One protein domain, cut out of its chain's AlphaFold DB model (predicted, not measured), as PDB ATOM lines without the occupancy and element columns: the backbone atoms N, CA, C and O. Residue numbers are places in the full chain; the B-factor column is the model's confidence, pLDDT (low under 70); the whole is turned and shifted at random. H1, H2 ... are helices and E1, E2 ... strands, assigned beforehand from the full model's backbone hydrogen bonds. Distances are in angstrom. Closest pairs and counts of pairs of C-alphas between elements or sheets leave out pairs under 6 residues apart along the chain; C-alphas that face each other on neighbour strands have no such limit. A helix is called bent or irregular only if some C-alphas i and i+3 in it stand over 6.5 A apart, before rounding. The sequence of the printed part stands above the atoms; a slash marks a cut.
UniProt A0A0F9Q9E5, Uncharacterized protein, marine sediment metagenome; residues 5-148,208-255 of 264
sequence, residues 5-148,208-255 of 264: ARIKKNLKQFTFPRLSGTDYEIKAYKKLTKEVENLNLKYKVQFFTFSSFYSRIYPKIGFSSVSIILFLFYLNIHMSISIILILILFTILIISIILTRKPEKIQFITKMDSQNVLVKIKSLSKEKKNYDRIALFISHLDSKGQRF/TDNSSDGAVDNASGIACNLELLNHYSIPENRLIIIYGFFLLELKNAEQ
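Overview. This is residues 5 to 148 and 208 to 255 of the 264 residues of an uncharacterized protein of marine sediment metagenome (UniProt A0A0F9Q9E5). A twisted sheet of four strands has helices H2 and H6 over one face, H1 packs on H6, and a long helical hairpin of H4 and H5 runs out as an arm beyond one end of the sheet. The arm makes much of the length, and its tip, residues 74 to 80, stands free. The printed part has 192 residues with six named helices and four named strands, in the order H1 H2 E1 H3 H4 H5 E2 E3 H6 E4. The sheet is mixed, in the order E1 E2 E4 E3, and the class is mixed, helices and strands. The whole is loose, with a radius of gyration of the C-alphas of 22.5 A, and elongated, spanning 77 by 41 by 24 A.

Along the chain. H1, residues 5 to 14, begins with C-alpha 5 at (31.760, -7.174, 122.736). H2 holds residues 23 to 38, 22.7 A long, and E1 residues 43 to 51, 25.7 A. The short H3, residues 53 to 56, precedes H4, residues 58 to 75, 25.9 A, and H5, residues 79 to 100, 31.0 A. C-alpha 79 is at (12.984, 17.748, 183.613). E2 spans residues 111 to 121, 32.6 A, and E3 residues 133 to 140, 22.9 A. H6, residues 215 to 233, 25.0 A, is irregular, but only just: C-alphas 217 and 220 are 6.8 A apart. E4, residues 242 to 249, 20.5 A, ends with C-alpha 249 at (19.010, 9.356, 134.882).

Arrangement. E1 and E2 are antiparallel, with N 44 and O 118 at 2.8 A. E2 and E4 are antiparallel, with N 121 and O 244 at 2.9 A. E4 and E3 are parallel, with N 137 and O 245 at 2.8 A. These N and O pairs are within hydrogen-bond range. Two layers, helices on one face of a sheet, are formed by H2 and H6: H2 is over E2 at a height of 10.0 A, its closest C-alphas to E2 being Thr 33 and Val 117, 7.6 A; H6 is over E4 and E3 at a height of 8.4 A, with Ser 139 and Gly 221 closest, 5.2 A. H1 touches H6 at Asn 10 and Ala 223, the closest C-alphas, 4.9 A, at a steep tilt of 49 degrees, opposite ways. The hairpin H4 and H5 touches at Ser 65 and Leu 89, the closest C-alphas, 6.0 A, at a shallow tilt of 15 degrees. Every O i to N i+4 pair is within hydrogen-bond range in H1, H2, H4 and H5, and 12 of 15 in H6; H3 is too short for one.

Size, cuts and confidence. The C-alphas farthest apart are those of His 78 and Glu 236, 77.2 A. Residues 149 to 207 are not printed, and C-alphas 148 and 208 are 9.1 A apart across the cut. The link from E2 to E3 is long. Mean pLDDT of the printed part is 85.9; residues 103 to 104, 106 to 109, 126 to 132 and 241 to 255 are under 70.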
ATOM      1  N   ALA A   5      30.575  -8.008 122.920       97.31
ATOM      2  CA  ALA A   5      31.760  -7.174 122.736       97.31
ATOM      3  C   ALA A   5      31.453  -5.673 122.905       97.31
ATOM      4  O   ALA A   5      32.215  -4.964 123.571       97.31
ATOM      5  N   ARG A   6      30.318  -5.191 122.372       96.62
ATOM      6  CA  ARG A   6      29.869  -3.801 122.557       96.62
ATOM      7  C   ARG A   6      29.458  -3.531 123.996       96.62
ATOM      8  O   ARG A   6      29.873  -2.515 124.548       96.62
ATOM      9  N   ILE A   7      28.749  -4.461 124.638       96.94
ATOM     10  CA  ILE A   7      28.395  -4.345 126.062       96.94
ATOM     11  C   ILE A   7      29.664  -4.208 126.914       96.94
ATOM     12  O   ILE A   7      29.773  -3.276 127.708       96.94
ATOM     13  N   LYS A   8      30.669  -5.071 126.710       97.75
ATOM     14  CA  LYS A   8      31.955  -5.001 127.429       97.75
ATOM     15  C   LYS A   8      32.709  -3.699 127.154       97.75
ATOM     16  O   LYS A   8      33.298  -3.137 128.079       97.75
ATOM     17  N   LYS A   9      32.698  -3.209 125.909       97.69
ATOM     18  CA  LYS A   9      33.296  -1.915 125.541       97.69
ATOM     19  C   LYS A   9      32.612  -0.768 126.290       97.69
ATOM     20  O   LYS A   9      33.301   0.012 126.948       97.69
ATOM     21  N   ASN A  10      31.281  -0.705 126.240       96.50
ATOM     22  CA  ASN A  10      30.490   0.323 126.914       96.50
ATOM     23  C   ASN A  10      30.705   0.263 128.431       96.50
ATOM     24  O   ASN A  10      30.998   1.282 129.052       96.50
ATOM     25  N   LEU A  11      30.682  -0.933 129.024       97.62
ATOM     26  CA  LEU A  11      30.945  -1.123 130.449       97.62
ATOM     27  C   LEU A  11      32.306  -0.538 130.850       97.62
ATOM     28  O   LEU A  11      32.374   0.294 131.752       97.62
ATOM     29  N   LYS A  12      33.385  -0.894 130.139       97.81
ATOM     30  CA  LYS A  12      34.727  -0.338 130.395       97.81
ATOM     31  C   LYS A  12      34.765   1.182 130.226       97.81
ATOM     32  O   LYS A  12      35.391   1.874 131.021       97.81
ATOM     33  N   GLN A  13      34.082   1.711 129.215       97.44
ATOM     34  CA  GLN A  13      34.047   3.145 128.924       97.44
ATOM     35  C   GLN A  13      33.381   3.968 130.031       97.44
ATOM     36  O   GLN A  13      33.815   5.105 130.257       97.44
ATOM     37  N   PHE A  14      32.371   3.407 130.702       96.75
ATOM     38  CA  PHE A  14      31.625   4.050 131.785       96.75
ATOM     39  C   PHE A  14      32.069   3.623 133.190       96.75
ATOM     40  O   PHE A  14      31.580   4.197 134.151       96.75
ATOM     41  N   THR A  15      33.027   2.702 133.333       97.25
ATOM     42  CA  THR A  15      33.588   2.304 134.637       97.25
ATOM     43  C   THR A  15      34.665   3.291 135.084       97.25
ATOM     44  O   THR A  15      35.858   3.099 134.860       97.25
ATOM     45  N   PHE A  16      34.229   4.409 135.650       96.56
ATOM     46  CA  PHE A  16      35.076   5.403 136.306       96.56
ATOM     47  C   PHE A  16      34.219   6.261 137.249       96.56
ATOM     48  O   PHE A  16      33.002   6.348 137.039       96.56
ATOM     49  N   PRO A  17      34.820   6.919 138.258       95.69
ATOM     50  CA  PRO A  17      34.058   7.740 139.183       95.69
ATOM     51  C   PRO A  17      33.367   8.896 138.490       95.69
ATOM     52  O   PRO A  17      34.004   9.619 137.735       95.69
ATOM     53  N   ARG A  18      32.069   9.046 138.734       94.88
ATOM     54  CA  ARG A  18      31.155   9.999 138.092       94.88
ATOM     55  C   ARG A  18      30.055  10.422 139.067       94.88
ATOM     56  O   ARG A  18      28.867  10.315 138.780       94.88
ATOM     57  N   LEU A  19      30.461  10.837 140.265       91.81
ATOM     58  CA  LEU A  19      29.563  11.410 141.265       91.81
ATOM     59  C   LEU A  19      28.865  12.646 140.695       91.81
ATOM     60  O   LEU A  19      29.506  13.480 140.055       91.81
ATOM     61  N   SER A  20      27.571  12.770 140.967       89.06
ATOM     62  CA  SER A  20      26.773  13.896 140.494       89.06
ATOM     63  C   SER A  20      27.269  15.249 141.016       89.06
ATOM     64  O   SER A  20      27.750  15.361 142.153       89.06
ATOM     65  N   GLY A  21      27.174  16.270 140.167       86.50
ATOM     66  CA  GLY A  21      27.697  17.616 140.383       86.50
ATOM     67  C   GLY A  21      29.215  17.752 140.215       86.50
ATOM     68  O   GLY A  21      29.791  18.682 140.775       86.50
ATOM     69  N   THR A  22      29.892  16.828 139.521       90.75
ATOM     70  CA  THR A  22      31.361  16.860 139.339       90.75
ATOM     71  C   THR A  22      31.777  16.885 137.867       90.75
ATOM     72  O   THR A  22      31.039  16.443 136.988       90.75
ATOM     73  N   ASP A  23      33.014  17.298 137.578       93.38
ATOM     74  CA  ASP A  23      33.568  17.274 136.211       93.38
ATOM     75  C   ASP A  23      33.537  15.878 135.569       93.38
ATOM     76  O   ASP A  23      33.440  15.728 134.346       93.38
ATOM     77  N   TYR A  24      33.595  14.826 136.388       93.62
ATOM     78  CA  TYR A  24      33.517  13.460 135.895       93.62
ATOM     79  C   TYR A  24      32.109  13.057 135.448       93.62
ATOM     80  O   TYR A  24      31.981  12.268 134.510       93.62
ATOM     81  N   GLU A  25      31.063  13.612 136.057       92.88
ATOM     82  CA  GLU A  25      29.691  13.463 135.560       92.88
ATOM     83  C   GLU A  25      29.555  14.134 134.188       92.88
ATOM     84  O   GLU A  25      29.062  13.513 133.246       92.88
ATOM     85  N   ILE A  26      30.100  15.344 134.020       93.50
ATOM     86  CA  ILE A  26      30.127  16.042 132.723       93.50
ATOM     87  C   ILE A  26      30.874  15.202 131.676       93.50
ATOM     88  O   ILE A  26      30.438  15.083 130.527       93.50
ATOM     89  N   LYS A  27      31.989  14.570 132.058       95.69
ATOM     90  CA  LYS A  27      32.730  13.641 131.192       95.69
ATOM     91  C   LYS A  27      31.894  12.412 130.815       95.69
ATOM     92  O   LYS A  27      31.942  11.993 129.658       95.69
ATOM     93  N   ALA A  28      31.157  11.829 131.760       95.50
ATOM     94  CA  ALA A  28      30.269  10.694 131.505       95.50
ATOM     95  C   ALA A  28      29.136  11.080 130.549       95.50
ATOM     96  O   ALA A  28      28.899  10.375 129.570       95.50
ATOM     97  N   TYR A  29      28.531  12.246 130.757       95.31
ATOM     98  CA  TYR A  29      27.524  12.807 129.865       95.31
ATOM     99  C   TYR A  29      28.055  12.992 128.438       95.31
ATOM    100  O   TYR A  29      27.456  12.478 127.499       95.31
ATOM    101  N   LYS A  30      29.221  13.633 128.263       96.50
ATOM    102  CA  LYS A  30      29.831  13.839 126.933       96.50
ATOM    103  C   LYS A  30      30.119  12.523 126.210       96.50
ATOM    104  O   LYS A  30      29.951  12.428 124.998       96.50
ATOM    105  N   LYS A  31      30.574  11.502 126.945       97.00
ATOM    106  CA  LYS A  31      30.763  10.154 126.390       97.00
ATOM    107  C   LYS A  31      29.435   9.562 125.935       97.00
ATOM    108  O   LYS A  31      29.377   8.989 124.857       97.00
ATOM    109  N   LEU A  32      28.394   9.701 126.748       96.38
ATOM    110  CA  LEU A  32      27.075   9.173 126.444       96.38
ATOM    111  C   LEU A  32      26.460   9.831 125.207       96.38
ATOM    112  O   LEU A  32      26.050   9.123 124.291       96.38
ATOM    113  N   THR A  33      26.408  11.161 125.157       95.88
ATOM    114  CA  THR A  33      25.817  11.867 124.014       95.88
ATOM    115  C   THR A  33      26.551  11.541 122.723       95.88
ATOM    116  O   THR A  33      25.903  11.314 121.708       95.88
ATOM    117  N   LYS A  34      27.879  11.384 122.782       97.19
ATOM    118  CA  LYS A  34      28.677  10.917 121.646       97.19
ATOM    119  C   LYS A  34      28.269   9.516 121.173       97.19
ATOM    120  O   LYS A  34      28.166   9.304 119.972       97.19
ATOM    121  N   GLU A  35      28.018   8.563 122.075       96.12
ATOM    122  CA  GLU A  35      27.520   7.235 121.671       96.12
ATOM    123  C   GLU A  35      26.135   7.319 121.012       96.12
ATOM    124  O   GLU A  35      25.887   6.635 120.024       96.12
ATOM    125  N   VAL A  36      25.247   8.188 121.502       95.62
ATOM    126  CA  VAL A  36      23.926   8.404 120.884       95.62
ATOM    127  C   VAL A  36      24.053   9.048 119.496       95.62
ATOM    128  O   VAL A  36      23.375   8.629 118.555       95.62
ATOM    129  N   GLU A  37      24.939  10.033 119.346       96.56
ATOM    130  CA  GLU A  37      25.235  10.697 118.070       96.56
ATOM    131  C   GLU A  37      25.833   9.725 117.050       96.56
ATOM    132  O   GLU A  37      25.426   9.740 115.890       96.56
ATOM    133  N   ASN A  38      26.718   8.819 117.481       96.69
ATOM    134  CA  ASN A  38      27.286   7.770 116.627       96.69
ATOM    135  C   ASN A  38      26.214   6.821 116.057       96.69
ATOM    136  O   ASN A  38      26.429   6.214 115.010       96.69
ATOM    137  N   LEU A  39      25.058   6.698 116.722       95.62
ATOM    138  CA  LEU A  39      23.901   5.936 116.237       95.62
ATOM    139  C   LEU A  39      22.991   6.753 115.300       95.62
ATOM    140  O   LEU A  39      21.931   6.271 114.901       95.62
ATOM    141  N   ASN A  40      23.370   7.988 114.952       96.44
ATOM    142  CA  ASN A  40      22.564   8.943 114.184       96.44
ATOM    143  C   ASN A  40      21.195   9.239 114.825       96.44
ATOM    144  O   ASN A  40      20.206   9.513 114.135       96.44
ATOM    145  N   LEU A  41      21.119   9.181 116.157       93.25
ATOM    146  CA  LEU A  41      19.901   9.456 116.908       93.25
ATOM    147  C   LEU A  41      19.906  10.881 117.460       93.25
ATOM    148  O   LEU A  41      20.930  11.422 117.869       93.25
ATOM    149  N   LYS A  42      18.717  11.485 117.516       92.94
ATOM    150  CA  LYS A  42      18.505  12.755 118.215       92.94
ATOM    151  C   LYS A  42      18.198  12.480 119.682       92.94
ATOM    152  O   LYS A  42      17.401  11.593 119.989       92.94
ATOM    153  N   TYR A  43      18.764  13.289 120.565       93.56
ATOM    154  CA  TYR A  43      18.465  13.271 121.992       93.56
ATOM    155  C   TYR A  43      17.980  14.639 122.467       93.56
ATOM    156  O   TYR A  43      18.245  15.667 121.843       93.56
ATOM    157  N   LYS A  44      17.249  14.639 123.578       93.44
ATOM    158  CA  LYS A  44      16.874  15.838 124.324       93.44
ATOM    159  C   LYS A  44      17.601  15.816 125.659       93.44
ATOM    160  O   LYS A  44      17.644  14.786 126.328       93.44
ATOM    161  N   VAL A  45      18.151  16.961 126.037       91.50
ATOM    162  CA  VAL A  45      18.790  17.157 127.336       91.50
ATOM    163  C   VAL A  45      17.792  17.837 128.255       91.50
ATOM    164  O   VAL A  45      17.123  18.791 127.852       91.50
ATOM    165  N   GLN A  46      17.687  17.349 129.482       88.94
ATOM    166  CA  GLN A  46      16.890  17.984 130.521       88.94
ATOM    167  C   GLN A  46      17.784  18.347 131.693       88.94
ATOM    168  O   GLN A  46      18.180  17.482 132.469       88.94
ATOM    169  N   PHE A  47      18.076  19.637 131.808       88.31
ATOM    170  CA  PHE A  47      18.828  20.195 132.921       88.31
ATOM    171  C   PHE A  47      17.954  20.282 134.169       88.31
ATOM    172  O   PHE A  47      16.770  20.620 134.091       88.31
ATOM    173  N   PHE A  48      18.548  20.000 135.321       86.00
ATOM    174  CA  PHE A  48      17.916  20.181 136.618       86.00
ATOM    175  C   PHE A  48      18.955  20.540 137.677       86.00
ATOM    176  O   PHE A  48      20.152  20.311 137.513       86.00
ATOM    177  N   THR A  49      18.475  21.095 138.787       84.75
ATOM    178  CA  THR A  49      19.294  21.375 139.967       84.75
ATOM    179  C   THR A  49      18.807  20.546 141.134       84.75
ATOM    180  O   THR A  49      17.612  20.278 141.266       84.75
ATOM    181  N   PHE A  50      19.729  20.125 141.992       83.38
ATOM    182  CA  PHE A  50      19.389  19.388 143.203       83.38
ATOM    183  C   PHE A  50      20.299  19.782 144.367       83.38
ATOM    184  O   PHE A  50      21.388  20.328 144.181       83.38
ATOM    185  N   SER A  51      19.843  19.492 145.589       84.88
ATOM    186  CA  SER A  51      20.622  19.714 146.809       84.88
ATOM    187  C   SER A  51      21.182  18.413 147.375       84.88
ATOM    188  O   SER A  51      20.496  17.389 147.459       84.88
ATOM    189  N   SER A  52      22.434  18.456 147.847       83.31
ATOM    190  CA  SER A  52      23.024  17.324 148.577       83.31
ATOM    191  C   SER A  52      22.394  17.102 149.956       83.31
ATOM    192  O   SER A  52      22.564  16.017 150.526       83.31
ATOM    193  N   PHE A  53      21.650  18.086 150.477       85.31
ATOM    194  CA  PHE A  53      21.109  18.095 151.834       85.31
ATOM    195  C   PHE A  53      20.348  16.809 152.162       85.31
ATOM    196  O   PHE A  53      20.681  16.139 153.141       85.31
ATOM    197  N   TYR A  54      19.409  16.409 151.300       81.12
ATOM    198  CA  TYR A  54      18.559  15.237 151.525       81.12
ATOM    199  C   TYR A  54      19.364  13.941 151.684       81.12
ATOM    200  O   TYR A  54      19.099  13.126 152.560       81.12
ATOM    201  N   SER A  55      20.387  13.748 150.853       79.88
ATOM    202  CA  SER A  55      21.130  12.482 150.824       79.88
ATOM    203  C   SER A  55      22.344  12.433 151.754       79.88
ATOM    204  O   SER A  55      22.853  11.342 152.019       79.88
ATOM    205  N   ARG A  56      22.834  13.592 152.222       84.62
ATOM    206  CA  ARG A  56      24.086  13.697 152.994       84.62
ATOM    207  C   ARG A  56      23.911  14.284 154.393       84.62
ATOM    208  O   ARG A  56      24.610  13.844 155.301       84.62
ATOM    209  N   ILE A  57      23.025  15.264 154.566       87.19
ATOM    210  CA  ILE A  57      22.890  16.042 155.809       87.19
ATOM    211  C   ILE A  57      21.658  15.594 156.596       87.19
ATOM    212  O   ILE A  57      21.767  15.325 157.790       87.19
ATOM    213  N   TYR A  58      20.513  15.438 155.934       87.88
ATOM    214  CA  TYR A  58      19.255  15.075 156.588       87.88
ATOM    215  C   TYR A  58      19.345  13.795 157.446       87.88
ATOM    216  O   TYR A  58      18.976  13.858 158.620       87.88
ATOM    217  N   PRO A  59      19.924  12.672 156.966       89.12
ATOM    218  CA  PRO A  59      20.063  11.479 157.797       89.12
ATOM    219  C   PRO A  59      20.921  11.736 159.041       89.12
ATOM    220  O   PRO A  59      20.609  11.238 160.115       89.12
ATOM    221  N   LYS A  60      21.974  12.557 158.924       93.19
ATOM    222  CA  LYS A  60      22.867  12.894 160.044       93.19
ATOM    223  C   LYS A  60      22.130  13.654 161.142       93.19
ATOM    224  O   LYS A  60      22.305  13.326 162.313       93.19
ATOM    225  N   ILE A  61      21.285  14.614 160.760       92.12
ATOM    226  CA  ILE A  61      20.402  15.329 161.692       92.12
ATOM    227  C   ILE A  61      19.446  14.331 162.349       92.12
ATOM    228  O   ILE A  61      19.390  14.274 163.570       92.12
ATOM    229  N   GLY A  62      18.772  13.490 161.559       92.06
ATOM    230  CA  GLY A  62      17.839  12.475 162.056       92.06
ATOM    231  C   GLY A  62      18.441  11.564 163.128       92.06
ATOM    232  O   GLY A  62      17.945  11.516 164.255       92.06
ATOM    233  N   PHE A  63      19.542  10.881 162.802       94.56
ATOM    234  CA  PHE A  63      20.191   9.944 163.724       94.56
ATOM    235  C   PHE A  63      20.752  10.641 164.967       94.56
ATOM    236  O   PHE A  63      20.603  10.122 166.073       94.56
ATOM    237  N   SER A  64      21.340  11.831 164.813       96.50
ATOM    238  CA  SER A  64      21.877  12.587 165.953       96.50
ATOM    239  C   SER A  64      20.770  13.060 166.883       96.50
ATOM    240  O   SER A  64      20.869  12.848 168.086       96.50
ATOM    241  N   SER A  65      19.696  13.639 166.341       94.56
ATOM    242  CA  SER A  65      18.576  14.140 167.139       94.56
ATOM    243  C   SER A  65      17.930  13.029 167.960       94.56
ATOM    244  O   SER A  65      17.732  13.206 169.156       94.56
ATOM    245  N   VAL A  66      17.658  11.865 167.357       94.19
ATOM    246  CA  VAL A  66      17.083  10.723 168.091       94.19
ATOM    247  C   VAL A  66      18.025  10.248 169.199       94.19
ATOM    248  O   VAL A  66      17.587  10.034 170.326       94.19
ATOM    249  N   SER A  67      19.322  10.143 168.913       96.94
ATOM    250  CA  SER A  67      20.311   9.680 169.896       96.94
ATOM    251  C   SER A  67      20.473  10.667 171.057       96.94
ATOM    252  O   SER A  67      20.559  10.254 172.210       96.94
ATOM    253  N   ILE A  68      20.431  11.976 170.778       95.69
ATOM    254  CA  ILE A  68      20.444  13.029 171.805       95.69
ATOM    255  C   ILE A  68      19.165  12.976 172.648       95.69
ATOM    256  O   ILE A  68      19.249  13.058 173.869       95.69
ATOM    257  N   ILE A  69      17.990  12.794 172.036       93.69
ATOM    258  CA  ILE A  69      16.723  12.648 172.771       93.69
ATOM    259  C   ILE A  69      16.798  11.459 173.738       93.69
ATOM    260  O   ILE A  69      16.480  11.606 174.919       93.69
ATOM    261  N   LEU A  70      17.261  10.298 173.264       95.19
ATOM    262  CA  LEU A  70      17.424   9.111 174.108       95.19
ATOM    263  C   LEU A  70      18.440   9.341 175.232       95.19
ATOM    264  O   LEU A  70      18.191   8.939 176.366       95.19
ATOM    265  N   PHE A  71      19.550  10.022 174.943       96.00
ATOM    266  CA  PHE A  71      20.548  10.398 175.943       96.00
ATOM    267  C   PHE A  71      19.968  11.310 177.034       96.00
ATOM    268  O   PHE A  71      20.172  11.046 178.219       96.00
ATOM    269  N   LEU A  72      19.197  12.336 176.659       93.69
ATOM    270  CA  LEU A  72      18.555  13.255 177.607       93.69
ATOM    271  C   LEU A  72      17.539  12.530 178.500       93.69
ATOM    272  O   LEU A  72      17.573  12.685 179.723       93.69
ATOM    273  N   PHE A  73      16.683  11.685 177.916       92.44
ATOM    274  CA  PHE A  73      15.746  10.860 178.686       92.44
ATOM    275  C   PHE A  73      16.453   9.865 179.606       92.44
ATOM    276  O   PHE A  73      15.999   9.612 180.725       92.44
ATOM    277  N   TYR A  74      17.566   9.301 179.146       94.62
ATOM    278  CA  TYR A  74      18.354   8.371 179.934       94.62
ATOM    279  C   TYR A  74      18.983   9.049 181.152       94.62
ATOM    280  O   TYR A  74      18.821   8.536 182.261       94.62
ATOM    281  N   LEU A  75      19.639  10.201 180.977       91.88
ATOM    282  CA  LEU A  75      20.261  10.924 182.086       91.88
ATOM    283  C   LEU A  75      19.242  11.491 183.073       91.88
ATOM    284  O   LEU A  75      19.572  11.645 184.244       91.88
ATOM    285  N   ASN A  76      18.021  11.781 182.614       85.06
ATOM    286  CA  ASN A  76      16.972  12.374 183.442       85.06
ATOM    287  C   ASN A  76      17.454  13.647 184.176       85.06
ATOM    288  O   ASN A  76      17.123  13.872 185.340       85.06
ATOM    289  N   ILE A  77      18.266  14.475 183.497       78.94
ATOM    290  CA  ILE A  77      18.639  15.821 183.972       78.94
ATOM    291  C   ILE A  77      17.353  16.642 184.143       78.94
ATOM    292  O   ILE A  77      16.373  16.354 183.451       78.94
ATOM    293  N   HIS A  78      17.373  17.661 185.023       82.75
ATOM    294  CA  HIS A  78      16.318  18.665 185.238       82.75
ATOM    295  C   HIS A  78      15.231  18.642 184.158       82.75
ATOM    296  O   HIS A  78      15.448  19.079 183.024       82.75
ATOM    297  N   MET A  79      14.067  18.103 184.532       83.94
ATOM    298  CA  MET A  79      12.984  17.748 183.613       83.94
ATOM    299  C   MET A  79      12.606  18.895 182.666       83.94
ATOM    300  O   MET A  79      12.374  18.666 181.482       83.94
ATOM    301  N   SER A  80      12.616  20.135 183.162       88.12
ATOM    302  CA  SER A  80      12.337  21.344 182.382       88.12
ATOM    303  C   SER A  80      13.323  21.560 181.229       88.12
ATOM    304  O   SER A  80      12.897  21.770 180.096       88.12
ATOM    305  N   ILE A  81      14.632  21.457 181.485       87.25
ATOM    306  CA  ILE A  81      15.679  21.621 180.462       87.25
ATOM    307  C   ILE A  81      15.558  20.517 179.410       87.25
ATOM    308  O   ILE A  81      15.585  20.794 178.210       87.25
ATOM    309  N   SER A  82      15.369  19.274 179.857       87.12
ATOM    310  CA  SER A  82      15.211  18.118 178.971       87.12
ATOM    311  C   SER A  82      14.008  18.287 178.038       87.12
ATOM    312  O   SER A  82      14.147  18.096 176.831       87.12
ATOM    313  N   ILE A  83      12.853  18.726 178.557       89.44
ATOM    314  CA  ILE A  83      11.651  18.993 177.750       89.44
ATOM    315  C   ILE A  83      11.915  20.084 176.705       89.44
ATOM    316  O   ILE A  83      11.577  19.891 175.538       89.44
ATOM    317  N   ILE A  84      12.550  21.198 177.086       92.56
ATOM    318  CA  ILE A  84      12.864  22.293 176.152       92.56
ATOM    319  C   ILE A  84      13.765  21.793 175.015       92.56
ATOM    320  O   ILE A  84      13.468  22.027 173.843       92.56
ATOM    321  N   LEU A  85      14.837  21.064 175.336       91.44
ATOM    322  CA  LEU A  85      15.750  20.512 174.330       91.44
ATOM    323  C   LEU A  85      15.049  19.510 173.407       91.44
ATOM    324  O   LEU A  85      15.248  19.545 172.193       91.44
ATOM    325  N   ILE A  86      14.190  18.653 173.958       90.44
ATOM    326  CA  ILE A  86      13.390  17.702 173.179       90.44
ATOM    327  C   ILE A  86      12.457  18.442 172.212       90.44
ATOM    328  O   ILE A  86      12.403  18.086 171.035       90.44
ATOM    329  N   LEU A  87      11.774  19.502 172.657       93.62
ATOM    330  CA  LEU A  87      10.909  20.322 171.799       93.62
ATOM    331  C   LEU A  87      11.688  21.005 170.665       93.62
ATOM    332  O   LEU A  87      11.211  21.043 169.527       93.62
ATOM    333  N   ILE A  88      12.899  21.496 170.946       94.94
ATOM    334  CA  ILE A  88      13.793  22.056 169.922       94.94
ATOM    335  C   ILE A  88      14.165  20.977 168.897       94.94
ATOM    336  O   ILE A  88      14.032  21.199 167.693       94.94
ATOM    337  N   LEU A  89      14.574  19.788 169.347       93.62
ATOM    338  CA  LEU A  89      14.966  18.688 168.459       93.62
ATOM    339  C   LEU A  89      13.792  18.172 167.619       93.62
ATOM    340  O   LEU A  89      13.963  17.939 166.422       93.62
ATOM    341  N   PHE A  90      12.596  18.051 168.198       90.56
ATOM    342  CA  PHE A  90      11.387  17.708 167.447       90.56
ATOM    343  C   PHE A  90      11.035  18.778 166.419       90.56
ATOM    344  O   PHE A  90      10.742  18.431 165.277       90.56
ATOM    345  N   THR A  91      11.126  20.060 166.776       93.38
ATOM    346  CA  THR A  91      10.917  21.165 165.829       93.38
ATOM    347  C   THR A  91      11.904  21.073 164.662       93.38
ATOM    348  O   THR A  91      11.485  21.126 163.507       93.38
ATOM    349  N   ILE A  92      13.194  20.834 164.928       92.25
ATOM    350  CA  ILE A  92      14.213  20.629 163.884       92.25
ATOM    351  C   ILE A  92      13.857  19.431 162.996       92.25
ATOM    352  O   ILE A  92      13.953  19.533 161.772       92.25
ATOM    353  N   LEU A  93      13.435  18.306 163.580       88.81
ATOM    354  CA  LEU A  93      13.040  17.111 162.829       88.81
ATOM    355  C   LEU A  93      11.802  17.361 161.962       88.81
ATOM    356  O   LEU A  93      11.812  16.997 160.789       88.81
ATOM    357  N   ILE A  94      10.770  18.013 162.499       90.06
ATOM    358  CA  ILE A  94       9.536  18.341 161.776       90.06
ATOM    359  C   ILE A  94       9.835  19.300 160.625       90.06
ATOM    360  O   ILE A  94       9.442  19.023 159.492       90.06
ATOM    361  N   ILE A  95      10.575  20.383 160.882       89.38
ATOM    362  CA  ILE A  95      11.002  21.326 159.839       89.38
ATOM    363  C   ILE A  95      11.809  20.585 158.775       89.38
ATOM    364  O   ILE A  95      11.541  20.740 157.586       89.38
ATOM    365  N   SER A  96      12.747  19.730 159.188       85.50
ATOM    366  CA  SER A  96      13.538  18.926 158.257       85.50
ATOM    367  C   SER A  96      12.642  18.029 157.401       85.50
ATOM    368  O   SER A  96      12.776  18.051 156.185       85.50
ATOM    369  N   ILE A  97      11.680  17.314 157.995       85.69
ATOM    370  CA  ILE A  97      10.713  16.473 157.270       85.69
ATOM    371  C   ILE A  97       9.921  17.310 156.259       85.69
ATOM    372  O   ILE A  97       9.856  16.937 155.088       85.69
ATOM    373  N   ILE A  98       9.359  18.447 156.684       86.25
ATOM    374  CA  ILE A  98       8.570  19.345 155.828       86.25
ATOM    375  C   ILE A  98       9.406  19.831 154.644       86.25
ATOM    376  O   ILE A  98       8.952  19.727 153.504       86.25
ATOM    377  N   LEU A  99      10.630  20.302 154.897       80.75
ATOM    378  CA  LEU A  99      11.547  20.730 153.843       80.75
ATOM    379  C   LEU A  99      11.842  19.570 152.884       80.75
ATOM    380  O   LEU A  99      11.780  19.748 151.672       80.75
ATOM    381  N   THR A 100      12.071  18.363 153.409       76.38
ATOM    382  CA  THR A 100      12.394  17.172 152.608       76.38
ATOM    383  C   THR A 100      11.244  16.560 151.817       76.38
ATOM    384  O   THR A 100      11.508  15.691 150.995       76.38
ATOM    385  N   ARG A 101       9.992  17.012 151.985       79.25
ATOM    386  CA  ARG A 101       8.861  16.535 151.161       79.25
ATOM    387  C   ARG A 101       8.947  16.967 149.699       79.25
ATOM    388  O   ARG A 101       8.318  16.344 148.855       79.25
ATOM    389  N   LYS A 102       9.663  18.058 149.422       78.31
ATOM    390  CA  LYS A 102       9.868  18.611 148.077       78.31
ATOM    391  C   LYS A 102      11.359  18.862 147.871       78.31
ATOM    392  O   LYS A 102      11.781  20.023 147.888       78.31
ATOM    393  N   PRO A 103      12.181  17.797 147.787       68.31
ATOM    394  CA  PRO A 103      13.638  17.916 147.747       68.31
ATOM    395  C   PRO A 103      14.134  18.803 146.596       68.31
ATOM    396  O   PRO A 103      15.164  19.456 146.742       68.31
ATOM    397  N   GLU A 104      13.380  18.895 145.502       66.50
ATOM    398  CA  GLU A 104      13.623  19.770 144.351       66.50
ATOM    399  C   GLU A 104      13.496  21.267 144.674       66.50
ATOM    400  O   GLU A 104      14.160  22.101 144.061       66.50
ATOM    401  N   LYS A 105      12.672  21.631 145.665       73.62
ATOM    402  CA  LYS A 105      12.512  23.026 146.106       73.62
ATOM    403  C   LYS A 105      13.548  23.434 147.145       73.62
ATOM    404  O   LYS A 105      13.699  24.625 147.420       73.62
ATOM    405  N   ILE A 106      14.264  22.474 147.732       67.75
ATOM    406  CA  ILE A 106      15.294  22.764 148.725       67.75
ATOM    407  C   ILE A 106      16.530  23.283 148.004       67.75
ATOM    408  O   ILE A 106      17.323  22.536 147.440       67.75
ATOM    409  N   GLN A 107      16.715  24.593 148.082       66.44
ATOM    410  CA  GLN A 107      17.830  25.290 147.453       66.44
ATOM    411  C   GLN A 107      18.983  25.606 148.419       66.44
ATOM    412  O   GLN A 107      19.939  26.275 148.029       66.44
ATOM    413  N   PHE A 108      18.905  25.145 149.669       65.06
ATOM    414  CA  PHE A 108      19.877  25.485 150.706       65.06
ATOM    415  C   PHE A 108      21.181  24.665 150.606       65.06
ATOM    416  O   PHE A 108      21.184  23.484 150.239       65.06
ATOM    417  N   ILE A 109      22.280  25.311 151.018       68.88
ATOM    418  CA  ILE A 109      23.652  24.797 151.206       68.88
ATOM    419  C   ILE A 109      24.447  24.572 149.916       68.88
ATOM    420  O   ILE A 109      25.417  25.280 149.681       68.88
ATOM    421  N   THR A 110      24.092  23.584 149.097       75.44
ATOM    422  CA  THR A 110      24.845  23.261 147.869       75.44
ATOM    423  C   THR A 110      23.880  22.900 146.760       75.44
ATOM    424  O   THR A 110      23.237  21.852 146.820       75.44
ATOM    425  N   LYS A 111      23.780  23.776 145.760       82.56
ATOM    426  CA  LYS A 111      23.122  23.468 144.493       82.56
ATOM    427  C   LYS A 111      24.135  22.783 143.595       82.56
ATOM    428  O   LYS A 111      25.245  23.281 143.436       82.56
ATOM    429  N   MET A 112      23.750  21.641 143.054       84.75
ATOM    430  CA  MET A 112      24.499  20.960 142.012       84.75
ATOM    431  C   MET A 112      23.633  20.911 140.768       84.75
ATOM    432  O   MET A 112      22.437  20.604 140.849       84.75
ATOM    433  N   ASP A 113      24.251  21.230 139.642       87.19
ATOM    434  CA  ASP A 113      23.652  21.071 138.330       87.19
ATOM    435  C   ASP A 113      23.815  19.620 137.883       87.19
ATOM    436  O   ASP A 113      24.824  18.975 138.163       87.19
ATOM    437  N   SER A 114      22.799  19.105 137.204       89.25
ATOM    438  CA  SER A 114      22.808  17.781 136.599       89.25
ATOM    439  C   SER A 114      21.864  17.764 135.396       89.25
ATOM    440  O   SER A 114      21.140  18.725 135.119       89.25
ATOM    441  N   GLN A 115      21.912  16.686 134.621       88.75
ATOM    442  CA  GLN A 115      21.238  16.605 133.335       88.75
ATOM    443  C   GLN A 115      20.828  15.178 132.991       88.75
ATOM    444  O   GLN A 115      21.628  14.256 133.088       88.75
ATOM    445  N   ASN A 116      19.599  15.000 132.524       90.75
ATOM    446  CA  ASN A 116      19.150  13.735 131.951       90.75
ATOM    447  C   ASN A 116      19.316  13.761 130.430       90.75
ATOM    448  O   ASN A 116      19.126  14.802 129.790       90.75
ATOM    449  N   VAL A 117      19.612  12.599 129.847       91.88
ATOM    450  CA  VAL A 117      19.605  12.392 128.392       91.88
ATOM    451  C   VAL A 117      18.413  11.520 128.034       91.88
ATOM    452  O   VAL A 117      18.281  10.408 128.545       91.88
ATOM    453  N   LEU A 118      17.557  12.036 127.151       93.38
ATOM    454  CA  LEU A 118      16.374  11.349 126.651       93.38
ATOM    455  C   LEU A 118      16.543  11.056 125.164       93.38
ATOM    456  O   LEU A 118      16.678  11.979 124.358       93.38
ATOM    457  N   VAL A 119      16.468   9.781 124.792       91.94
ATOM    458  CA  VAL A 119      16.468   9.354 123.388       91.94
ATOM    459  C   VAL A 119      15.125   8.719 123.065       91.94
ATOM    460  O   VAL A 119      14.724   7.760 123.724       91.94
ATOM    461  N   LYS A 120      14.427   9.257 122.059       91.00
ATOM    462  CA  LYS A 120      13.131   8.744 121.598       91.00
ATOM    463  C   LYS A 120      13.303   8.007 120.277       91.00
ATOM    464  O   LYS A 120      13.679   8.613 119.272       91.00
ATOM    465  N   ILE A 121      12.951   6.727 120.262       89.44
ATOM    466  CA  ILE A 121      12.886   5.921 119.042       89.44
ATOM    467  C   ILE A 121      11.436   5.862 118.560       89.44
ATOM    468  O   ILE A 121      10.513   5.615 119.338       89.44
ATOM    469  N   LYS A 122      11.228   6.136 117.268       85.00
ATOM    470  CA  LYS A 122       9.903   6.056 116.639       85.00
ATOM    471  C   LYS A 122       9.446   4.599 116.556       85.00
ATOM    472  O   LYS A 122      10.257   3.729 116.275       85.00
ATOM    473  N   SER A 123       8.152   4.363 116.735       82.12
ATOM    474  CA  SER A 123       7.521   3.070 116.454       82.12
ATOM    475  C   SER A 123       7.632   2.692 114.964       82.12
ATOM    476  O   SER A 123       7.767   3.571 114.105       82.12
ATOM    477  N   LEU A 124       7.573   1.389 114.664       78.62
ATOM    478  CA  LEU A 124       7.416   0.859 113.298       78.62
ATOM    479  C   LEU A 124       6.025   1.145 112.717       78.62
ATOM    480  O   LEU A 124       5.904   1.380 111.513       78.62
ATOM    481  N   SER A 125       4.979   1.130 113.549       72.62
ATOM    482  CA  SER A 125       3.618   1.398 113.085       72.62
ATOM    483  C   SER A 125       3.470   2.859 112.663       72.62
ATOM    484  O   SER A 125       3.733   3.782 113.435       72.62
ATOM    485  N   LYS A 126       2.997   3.067 111.430       65.94
ATOM    486  CA  LYS A 126       2.524   4.373 110.944       65.94
ATOM    487  C   LYS A 126       1.096   4.679 111.410       65.94
ATOM    488  O   LYS A 126       0.677   5.832 111.349       65.94
ATOM    489  N   GLU A 127       0.354   3.666 111.861       64.31
ATOM    490  CA  GLU A 127      -1.004   3.833 112.369       64.31
ATOM    491  C   GLU A 127      -0.954   4.356 113.807       64.31
ATOM    492  O   GLU A 127      -0.544   3.640 114.722       64.31
ATOM    493  N   LYS A 128      -1.412   5.600 114.001       56.41
ATOM    494  CA  LYS A 128      -1.787   6.144 115.314       56.41
ATOM    495  C   LYS A 128      -3.041   5.415 115.811       56.41
ATOM    496  O   LYS A 128      -4.147   5.938 115.704       56.41
ATOM    497  N   LYS A 129      -2.913   4.177 116.284       56.03
ATOM    498  CA  LYS A 129      -3.998   3.533 117.037       56.03
ATOM    499  C   LYS A 129      -3.950   4.045 118.477       56.03
ATOM    500  O   LYS A 129      -2.872   4.161 119.040       56.03
ATOM    501  N   ASN A 130      -5.120   4.319 119.060       52.81
ATOM    502  CA  ASN A 130      -5.362   4.963 120.369       52.81
ATOM    503  C   ASN A 130      -4.730   4.294 121.618       52.81
ATOM    504  O   ASN A 130      -5.053   4.671 122.740       52.81
ATOM    505  N   TYR A 131      -3.829   3.327 121.457       54.59
ATOM    506  CA  TYR A 131      -3.094   2.686 122.543       54.59
ATOM    507  C   TYR A 131      -1.594   2.706 122.229       54.59
ATOM    508  O   TYR A 131      -0.981   1.656 122.025       54.59
ATOM    509  N   ASP A 132      -1.009   3.904 122.175       61.66
ATOM    510  CA  ASP A 132       0.443   4.076 122.150       61.66
ATOM    511  C   ASP A 132       1.003   3.565 123.485       61.66
ATOM    512  O   ASP A 132       0.951   4.234 124.517       61.66
ATOM    513  N   ARG A 133       1.502   2.327 123.493       71.75
ATOM    514  CA  ARG A 133       2.224   1.786 124.646       71.75
ATOM    515  C   ARG A 133       3.625   2.395 124.648       71.75
ATOM    516  O   ARG A 133       4.184   2.709 123.602       71.75
ATOM    517  N   ILE A 134       4.216   2.580 125.821       77.75
ATOM    518  CA  ILE A 134       5.564   3.148 125.950       77.75
ATOM    519  C   ILE A 134       6.447   2.151 126.684       77.75
ATOM    520  O   ILE A 134       6.063   1.628 127.727       77.75
ATOM    521  N   ALA A 135       7.623   1.881 126.118       83.50
ATOM    522  CA  ALA A 135       8.680   1.124 126.767       83.50
ATOM    523  C   ALA A 135       9.746   2.119 127.181       83.50
ATOM    524  O   ALA A 135      10.306   2.853 126.362       83.50
ATOM    525  N   LEU A 136      10.010   2.123 128.474       87.06
ATOM    526  CA  LEU A 136      10.967   3.009 129.089       87.06
ATOM    527  C   LEU A 136      12.128   2.165 129.607       87.06
ATOM    528  O   LEU A 136      11.955   1.311 130.474       87.06
ATOM    529  N   PHE A 137      13.304   2.406 129.047       90.44
ATOM    530  CA  PHE A 137      14.564   1.822 129.471       90.44
ATOM    531  C   PHE A 137      15.323   2.882 130.262       90.44
ATOM    532  O   PHE A 137      15.717   3.908 129.707       90.44
ATOM    533  N   ILE A 138      15.493   2.657 131.565       90.38
ATOM    534  CA  ILE A 138      16.123   3.620 132.473       90.38
ATOM    535  C   ILE A 138      17.409   3.033 133.034       90.38
ATOM    536  O   ILE A 138      17.476   1.846 133.346       90.38
ATOM    537  N   SER A 139      18.441   3.856 133.166       91.50
ATOM    538  CA  SER A 139      19.625   3.522 133.957       91.50
ATOM    539  C   SER A 139      20.247   4.781 134.521       91.50
ATOM    540  O   SER A 139      20.267   5.804 133.843       91.50
ATOM    541  N   HIS A 140      20.821   4.700 135.714       91.25
ATOM    542  CA  HIS A 140      21.505   5.847 136.286       91.25
ATOM    543  C   HIS A 140      22.880   6.080 135.642       91.25
ATOM    544  O   HIS A 140      23.605   5.130 135.341       91.25
ATOM    545  N   LEU A 141      23.247   7.342 135.413       91.94
ATOM    546  CA  LEU A 141      24.562   7.713 134.898       91.94
ATOM    547  C   LEU A 141      25.581   7.890 136.027       91.94
ATOM    548  O   LEU A 141      26.753   7.616 135.790       91.94
ATOM    549  N   ASP A 142      25.186   8.300 137.233       90.31
ATOM    550  CA  ASP A 142      26.117   8.564 138.331       90.31
ATOM    551  C   ASP A 142      26.631   7.286 138.991       90.31
ATOM    552  O   ASP A 142      26.065   6.192 138.899       90.31
ATOM    553  N   SER A 143      27.745   7.459 139.694       92.00
ATOM    554  CA  SER A 143      28.290   6.485 140.627       92.00
ATOM    555  C   SER A 143      28.483   7.134 141.987       92.00
ATOM    556  O   SER A 143      28.940   8.276 142.084       92.00
ATOM    557  N   LYS A 144      28.241   6.374 143.055       90.06
ATOM    558  CA  LYS A 144      28.416   6.861 144.421       90.06
ATOM    559  C   LYS A 144      29.433   6.025 145.187       90.06
ATOM    560  O   LYS A 144      29.239   4.826 145.374       90.06
ATOM    561  N   GLY A 145      30.484   6.675 145.681       90.38
ATOM    562  CA  GLY A 145      31.385   6.111 146.681       90.38
ATOM    563  C   GLY A 145      30.963   6.498 148.095       90.38
ATOM    564  O   GLY A 145      30.313   7.525 148.319       90.38
ATOM    565  N   GLN A 146      31.273   5.642 149.066       92.12
ATOM    566  CA  GLN A 146      31.075   5.941 150.482       92.12
ATOM    567  C   GLN A 146      32.248   5.406 151.286       92.12
ATOM    568  O   GLN A 146      32.722   4.302 151.018       92.12
ATOM    569  N   ARG A 147      32.638   6.149 152.327       93.69
ATOM    570  CA  ARG A 147      33.767   5.793 153.197       93.69
ATOM    571  C   ARG A 147      33.642   4.386 153.785       93.69
ATOM    572  O   ARG A 147      34.638   3.685 153.931       93.69
ATOM    573  N   PHE A 148      32.427   3.977 154.152       94.06
ATOM    574  CA  PHE A 148      32.171   2.647 154.694       94.06
ATOM    575  C   PHE A 148      31.518   1.718 153.676       94.06
ATOM    576  O   PHE A 148      30.521   2.052 153.021       94.06
ATOM    577  N   THR A 208      29.973  10.602 151.700       89.88
ATOM    578  CA  THR A 208      29.902  10.245 150.277       89.88
ATOM    579  C   THR A 208      31.106  10.855 149.574       89.88
ATOM    580  O   THR A 208      31.407  12.021 149.827       89.88
ATOM    581  N   ASP A 209      31.750  10.095 148.700       88.75
ATOM    582  CA  ASP A 209      32.898  10.529 147.908       88.75
ATOM    583  C   ASP A 209      32.775  10.065 146.445       88.75
ATOM    584  O   ASP A 209      31.819   9.384 146.056       88.75
ATOM    585  N   ASN A 210      33.734  10.485 145.621       89.25
ATOM    586  CA  ASN A 210      33.831  10.131 144.208       89.25
ATOM    587  C   ASN A 210      34.889   9.034 143.983       89.25
ATOM    588  O   ASN A 210      35.726   9.157 143.095       89.25
ATOM    589  N   SER A 211      34.919   8.008 144.842       91.88
ATOM    590  CA  SER A 211      35.887   6.902 144.736       91.88
ATOM    591  C   SER A 211      35.356   5.680 143.981       91.88
ATOM    592  O   SER A 211      36.140   4.913 143.431       91.88
ATOM    593  N   SER A 212      34.033   5.489 143.949       92.00
ATOM    594  CA  SER A 212      33.411   4.344 143.278       92.00
ATOM    595  C   SER A 212      33.516   4.487 141.768       92.00
ATOM    596  O   SER A 212      33.085   5.497 141.225       92.00
ATOM    597  N   ASP A 213      34.021   3.460 141.089       93.50
ATOM    598  CA  ASP A 213      34.027   3.375 139.626       93.50
ATOM    599  C   ASP A 213      32.642   3.066 139.033       93.50
ATOM    600  O   ASP A 213      32.446   3.143 137.818       93.50
ATOM    601  N   GLY A 214      31.681   2.707 139.887       93.06
ATOM    602  CA  GLY A 214      30.321   2.339 139.539       93.06
ATOM    603  C   GLY A 214      30.213   1.288 138.440       93.06
ATOM    604  O   GLY A 214      29.352   1.443 137.577       93.06
ATOM    605  N   ALA A 215      31.088   0.275 138.412       94.62
ATOM    606  CA  ALA A 215      31.058  -0.770 137.380       94.62
ATOM    607  C   ALA A 215      29.710  -1.518 137.354       94.62
ATOM    608  O   ALA A 215      29.049  -1.623 136.320       94.62
ATOM    609  N   VAL A 216      29.276  -2.006 138.520       91.38
ATOM    610  CA  VAL A 216      27.992  -2.707 138.680       91.38
ATOM    611  C   VAL A 216      26.849  -1.694 138.780       91.38
ATOM    612  O   VAL A 216      25.928  -1.729 137.974       91.38
ATOM    613  N   ASP A 217      26.961  -0.754 139.716       85.88
ATOM    614  CA  ASP A 217      26.003   0.320 140.012       85.88
ATOM    615  C   ASP A 217      26.677   1.656 139.623       85.88
ATOM    616  O   ASP A 217      27.473   2.194 140.393       85.88
ATOM    617  N   ASN A 218      26.542   2.173 138.391       88.25
ATOM    618  CA  ASN A 218      25.501   1.889 137.383       88.25
ATOM    619  C   ASN A 218      25.975   1.620 135.939       88.25
ATOM    620  O   ASN A 218      25.162   1.596 135.013       88.25
ATOM    621  N   ALA A 219      27.274   1.417 135.698       94.88
ATOM    622  CA  ALA A 219      27.820   1.324 134.339       94.88
ATOM    623  C   ALA A 219      27.267   0.119 133.567       94.88
ATOM    624  O   ALA A 219      27.097   0.199 132.351       94.88
ATOM    625  N   SER A 220      26.927  -0.965 134.269       96.25
ATOM    626  CA  SER A 220      26.248  -2.126 133.689       96.25
ATOM    627  C   SER A 220      24.894  -1.763 133.063       96.25
ATOM    628  O   SER A 220      24.637  -2.125 131.916       96.25
ATOM    629  N   GLY A 221      24.075  -0.966 133.757       94.75
ATOM    630  CA  GLY A 221      22.788  -0.489 133.252       94.75
ATOM    631  C   GLY A 221      22.948   0.389 132.012       94.75
ATOM    632  O   GLY A 221      22.256   0.178 131.019       94.75
ATOM    633  N   ILE A 222      23.924   1.304 132.029       95.25
ATOM    634  CA  ILE A 222      24.256   2.148 130.871       95.25
ATOM    635  C   ILE A 222      24.667   1.281 129.676       95.25
ATOM    636  O   ILE A 222      24.192   1.494 128.563       95.25
ATOM    637  N   ALA A 223      25.541   0.295 129.896       96.81
ATOM    638  CA  ALA A 223      26.043  -0.574 128.838       96.81
ATOM    639  C   ALA A 223      24.923  -1.395 128.184       96.81
ATOM    640  O   ALA A 223      24.863  -1.463 126.955       96.81
ATOM    641  N   CYS A 224      24.019  -1.958 128.991       96.06
ATOM    642  CA  CYS A 224      22.840  -2.673 128.506       96.06
ATOM    643  C   CYS A 224      21.892  -1.744 127.737       96.06
ATOM    644  O   CYS A 224      21.469  -2.080 126.632       96.06
ATOM    645  N   ASN A 225      21.604  -0.555 128.274       95.19
ATOM    646  CA  ASN A 225      20.713   0.405 127.624       95.19
ATOM    647  C   ASN A 225      21.287   0.943 126.311       95.19
ATOM    648  O   ASN A 225      20.536   1.104 125.358       95.19
ATOM    649  N   LEU A 226      22.600   1.159 126.213       96.00
ATOM    650  CA  LEU A 226      23.244   1.534 124.952       96.00
ATOM    651  C   LEU A 226      23.184   0.415 123.907       96.00
ATOM    652  O   LEU A 226      22.982   0.700 122.730       96.00
ATOM    653  N   GLU A 227      23.319  -0.849 124.314       96.75
ATOM    654  CA  GLU A 227      23.195  -1.968 123.374       96.75
ATOM    655  C   GLU A 227      21.750  -2.156 122.898       96.75
ATOM    656  O   GLU A 227      21.515  -2.388 121.712       96.75
ATOM    657  N   LEU A 228      20.771  -1.983 123.789       95.19
ATOM    658  CA  LEU A 228      19.356  -1.948 123.418       95.19
ATOM    659  C   LEU A 228      19.051  -0.757 122.500       95.19
ATOM    660  O   LEU A 228      18.363  -0.923 121.494       95.19
ATOM    661  N   LEU A 229      19.594   0.425 122.797       94.62
ATOM    662  CA  LEU A 229      19.442   1.613 121.961       94.62
ATOM    663  C   LEU A 229      20.009   1.368 120.560       94.62
ATOM    664  O   LEU A 229      19.347   1.669 119.569       94.62
ATOM    665  N   ASN A 230      21.195   0.765 120.473       95.50
ATOM    666  CA  ASN A 230      21.798   0.343 119.215       95.50
ATOM    667  C   ASN A 230      20.907  -0.669 118.473       95.50
ATOM    668  O   ASN A 230      20.617  -0.476 117.294       95.50
ATOM    669  N   HIS A 231      20.406  -1.699 119.161       94.81
ATOM    670  CA  HIS A 231      19.517  -2.700 118.568       94.81
ATOM    671  C   HIS A 231      18.256  -2.069 117.959       94.81
ATOM    672  O   HIS A 231      17.952  -2.339 116.798       94.81
ATOM    673  N   TYR A 232      17.575  -1.196 118.706       92.88
ATOM    674  CA  TYR A 232      16.336  -0.533 118.286       92.88
ATOM    675  C   TYR A 232      16.549   0.691 117.382       92.88
ATOM    676  O   TYR A 232      15.591   1.204 116.799       92.88
ATOM    677  N   SER A 233      17.782   1.182 117.226       92.44
ATOM    678  CA  SER A 233      18.091   2.247 116.258       92.44
ATOM    679  C   SER A 233      17.771   1.801 114.823       92.44
ATOM    680  O   SER A 233      17.242   2.588 114.026       92.44
ATOM    681  N   ILE A 234      17.982   0.509 114.558       93.31
ATOM    682  CA  ILE A 234      17.722  -0.189 113.302       93.31
ATOM    683  C   ILE A 234      16.203  -0.309 113.086       93.31
ATOM    684  O   ILE A 234      15.527  -0.895 113.938       93.31
ATOM    685  N   PRO A 235      15.642   0.242 111.988       90.69
ATOM    686  CA  PRO A 235      14.201   0.282 111.750       90.69
ATOM    687  C   PRO A 235      13.483  -1.058 111.907       90.69
ATOM    688  O   PRO A 235      12.418  -1.097 112.516       90.69
ATOM    689  N   GLU A 236      14.081  -2.139 111.420       91.31
ATOM    690  CA  GLU A 236      13.505  -3.486 111.384       91.31
ATOM    691  C   GLU A 236      13.358  -4.104 112.780       91.31
ATOM    692  O   GLU A 236      12.494  -4.948 112.994       91.31
ATOM    693  N   ASN A 237      14.174  -3.663 113.741       91.25
ATOM    694  CA  ASN A 237      14.162  -4.177 115.110       91.25
ATOM    695  C   ASN A 237      13.252  -3.371 116.039       91.25
ATOM    696  O   ASN A 237      13.069  -3.756 117.191       91.25
ATOM    697  N   ARG A 238      12.739  -2.217 115.594       89.00
ATOM    698  CA  ARG A 238      11.935  -1.322 116.438       89.00
ATOM    699  C   ARG A 238      10.683  -2.025 116.942       89.00
ATOM    700  O   ARG A 238      10.166  -2.963 116.350       89.00
ATOM    701  N   LEU A 239      10.157  -1.540 118.056       83.88
ATOM    702  CA  LEU A 239       8.920  -2.076 118.599       83.88
ATOM    703  C   LEU A 239       7.724  -1.590 117.757       83.88
ATOM    704  O   LEU A 239       7.646  -0.421 117.374       83.88
ATOM    705  N   ILE A 240       6.787  -2.496 117.467       70.88
ATOM    706  CA  ILE A 240       5.684  -2.270 116.511       70.88
ATOM    707  C   ILE A 240       4.645  -1.266 117.030       70.88
ATOM    708  O   ILE A 240       4.067  -0.525 116.246       70.88
ATOM    709  N   ILE A 241       4.404  -1.220 118.342       59.97
ATOM    710  CA  ILE A 241       3.350  -0.389 118.967       59.97
ATOM    711  C   ILE A 241       3.928   0.406 120.147       59.97
ATOM    712  O   ILE A 241       3.212   0.810 121.056       59.97
ATOM    713  N   ILE A 242       5.255   0.554 120.201       58.91
ATOM    714  CA  ILE A 242       5.909   1.059 121.402       58.91
ATOM    715  C   ILE A 242       6.964   2.107 121.071       58.91
ATOM    716  O   ILE A 242       7.889   1.848 120.303       58.91
ATOM    717  N   TYR A 243       6.855   3.282 121.692       57.62
ATOM    718  CA  TYR A 243       7.966   4.231 121.725       57.62
ATOM    719  C   TYR A 243       8.999   3.758 122.740       57.62
ATOM    720  O   TYR A 243       8.678   3.577 123.914       57.62
ATOM    721  N   GLY A 244      10.236   3.578 122.281       57.28
ATOM    722  CA  GLY A 244      11.377   3.352 123.157       57.28
ATOM    723  C   GLY A 244      11.898   4.688 123.673       57.28
ATOM    724  O   GLY A 244      12.342   5.520 122.876       57.28
ATOM    725  N   PHE A 245      11.845   4.886 124.986       57.50
ATOM    726  CA  PHE A 245      12.533   5.976 125.665       57.50
ATOM    727  C   PHE A 245      13.728   5.408 126.409       57.50
ATOM    728  O   PHE A 245      13.572   4.538 127.260       57.50
ATOM    729  N   PHE A 246      14.911   5.917 126.097       63.88
ATOM    730  CA  PHE A 246      16.109   5.639 126.874       63.88
ATOM    731  C   PHE A 246      16.366   6.843 127.763       63.88
ATOM    732  O   PHE A 246      16.671   7.924 127.254       63.88
ATOM    733  N   LEU A 247      16.175   6.655 129.068       60.62
ATOM    734  CA  LEU A 247      16.448   7.654 130.090       60.62
ATOM    735  C   LEU A 247      17.724   7.262 130.820       60.62
ATOM    736  O   LEU A 247      17.797   6.241 131.502       60.62
ATOM    737  N   LEU A 248      18.737   8.100 130.682       62.09
ATOM    738  CA  LEU A 248      19.952   7.974 131.468       62.09
ATOM    739  C   LEU A 248      19.895   9.024 132.571       62.09
ATOM    740  O   LEU A 248      20.062  10.216 132.312       62.09
ATOM    741  N   GLU A 249      19.503   8.559 133.755       63.59
ATOM    742  CA  GLU A 249      19.010   9.356 134.882       63.59
ATOM    743  C   GLU A 249      20.129   9.683 135.877       63.59
ATOM    744  O   GLU A 249      21.038   8.887 136.076       63.59
ATOM    745  N   LEU A 250      20.059  10.821 136.565       55.66
ATOM    746  CA  LEU A 250      21.021  11.160 137.627       55.66
ATOM    747  C   LEU A 250      20.403  11.346 139.030       55.66
ATOM    748  O   LEU A 250      21.149  11.400 140.003       55.66
ATOM    749  N   LYS A 251      19.061  11.380 139.161       45.50
ATOM    750  CA  LYS A 251      18.244  11.063 140.363       45.50
ATOM    751  C   LYS A 251      16.783  11.533 140.214       45.50
ATOM    752  O   LYS A 251      16.544  12.553 139.575       45.50
ATOM    753  N   ASN A 252      15.902  10.889 140.996       43.16
ATOM    754  CA  ASN A 252      14.446  11.069 141.191       43.16
ATOM    755  C   ASN A 252      13.507  10.281 140.252       43.16
ATOM    756  O   ASN A 252      12.691  10.857 139.531       43.16
ATOM    757  N   ALA A 253      13.500   8.954 140.419       39.31
ATOM    758  CA  ALA A 253      12.489   8.051 139.864       39.31
ATOM    759  C   ALA A 253      11.044   8.343 140.344       39.31
ATOM    760  O   ALA A 253      10.089   8.051 139.629       39.31
ATOM    761  N   GLU A 254      10.859   8.941 141.530       42.06
ATOM    762  CA  GLU A 254       9.527   9.113 142.145       42.06
ATOM    763  C   GLU A 254       8.650  10.192 141.475       42.06
ATOM    764  O   GLU A 254       7.428  10.083 141.514       42.06
ATOM    765  N   GLN A 255       9.234  11.197 140.810       43.09
ATOM    766  CA  GLN A 255       8.465  12.283 140.176       43.09
ATOM    767  C   GLN A 255       8.060  11.962 138.719       43.09
ATOM    768  O   GLN A 255       7.067  12.481 138.216       43.09
TER     769      GLN A 255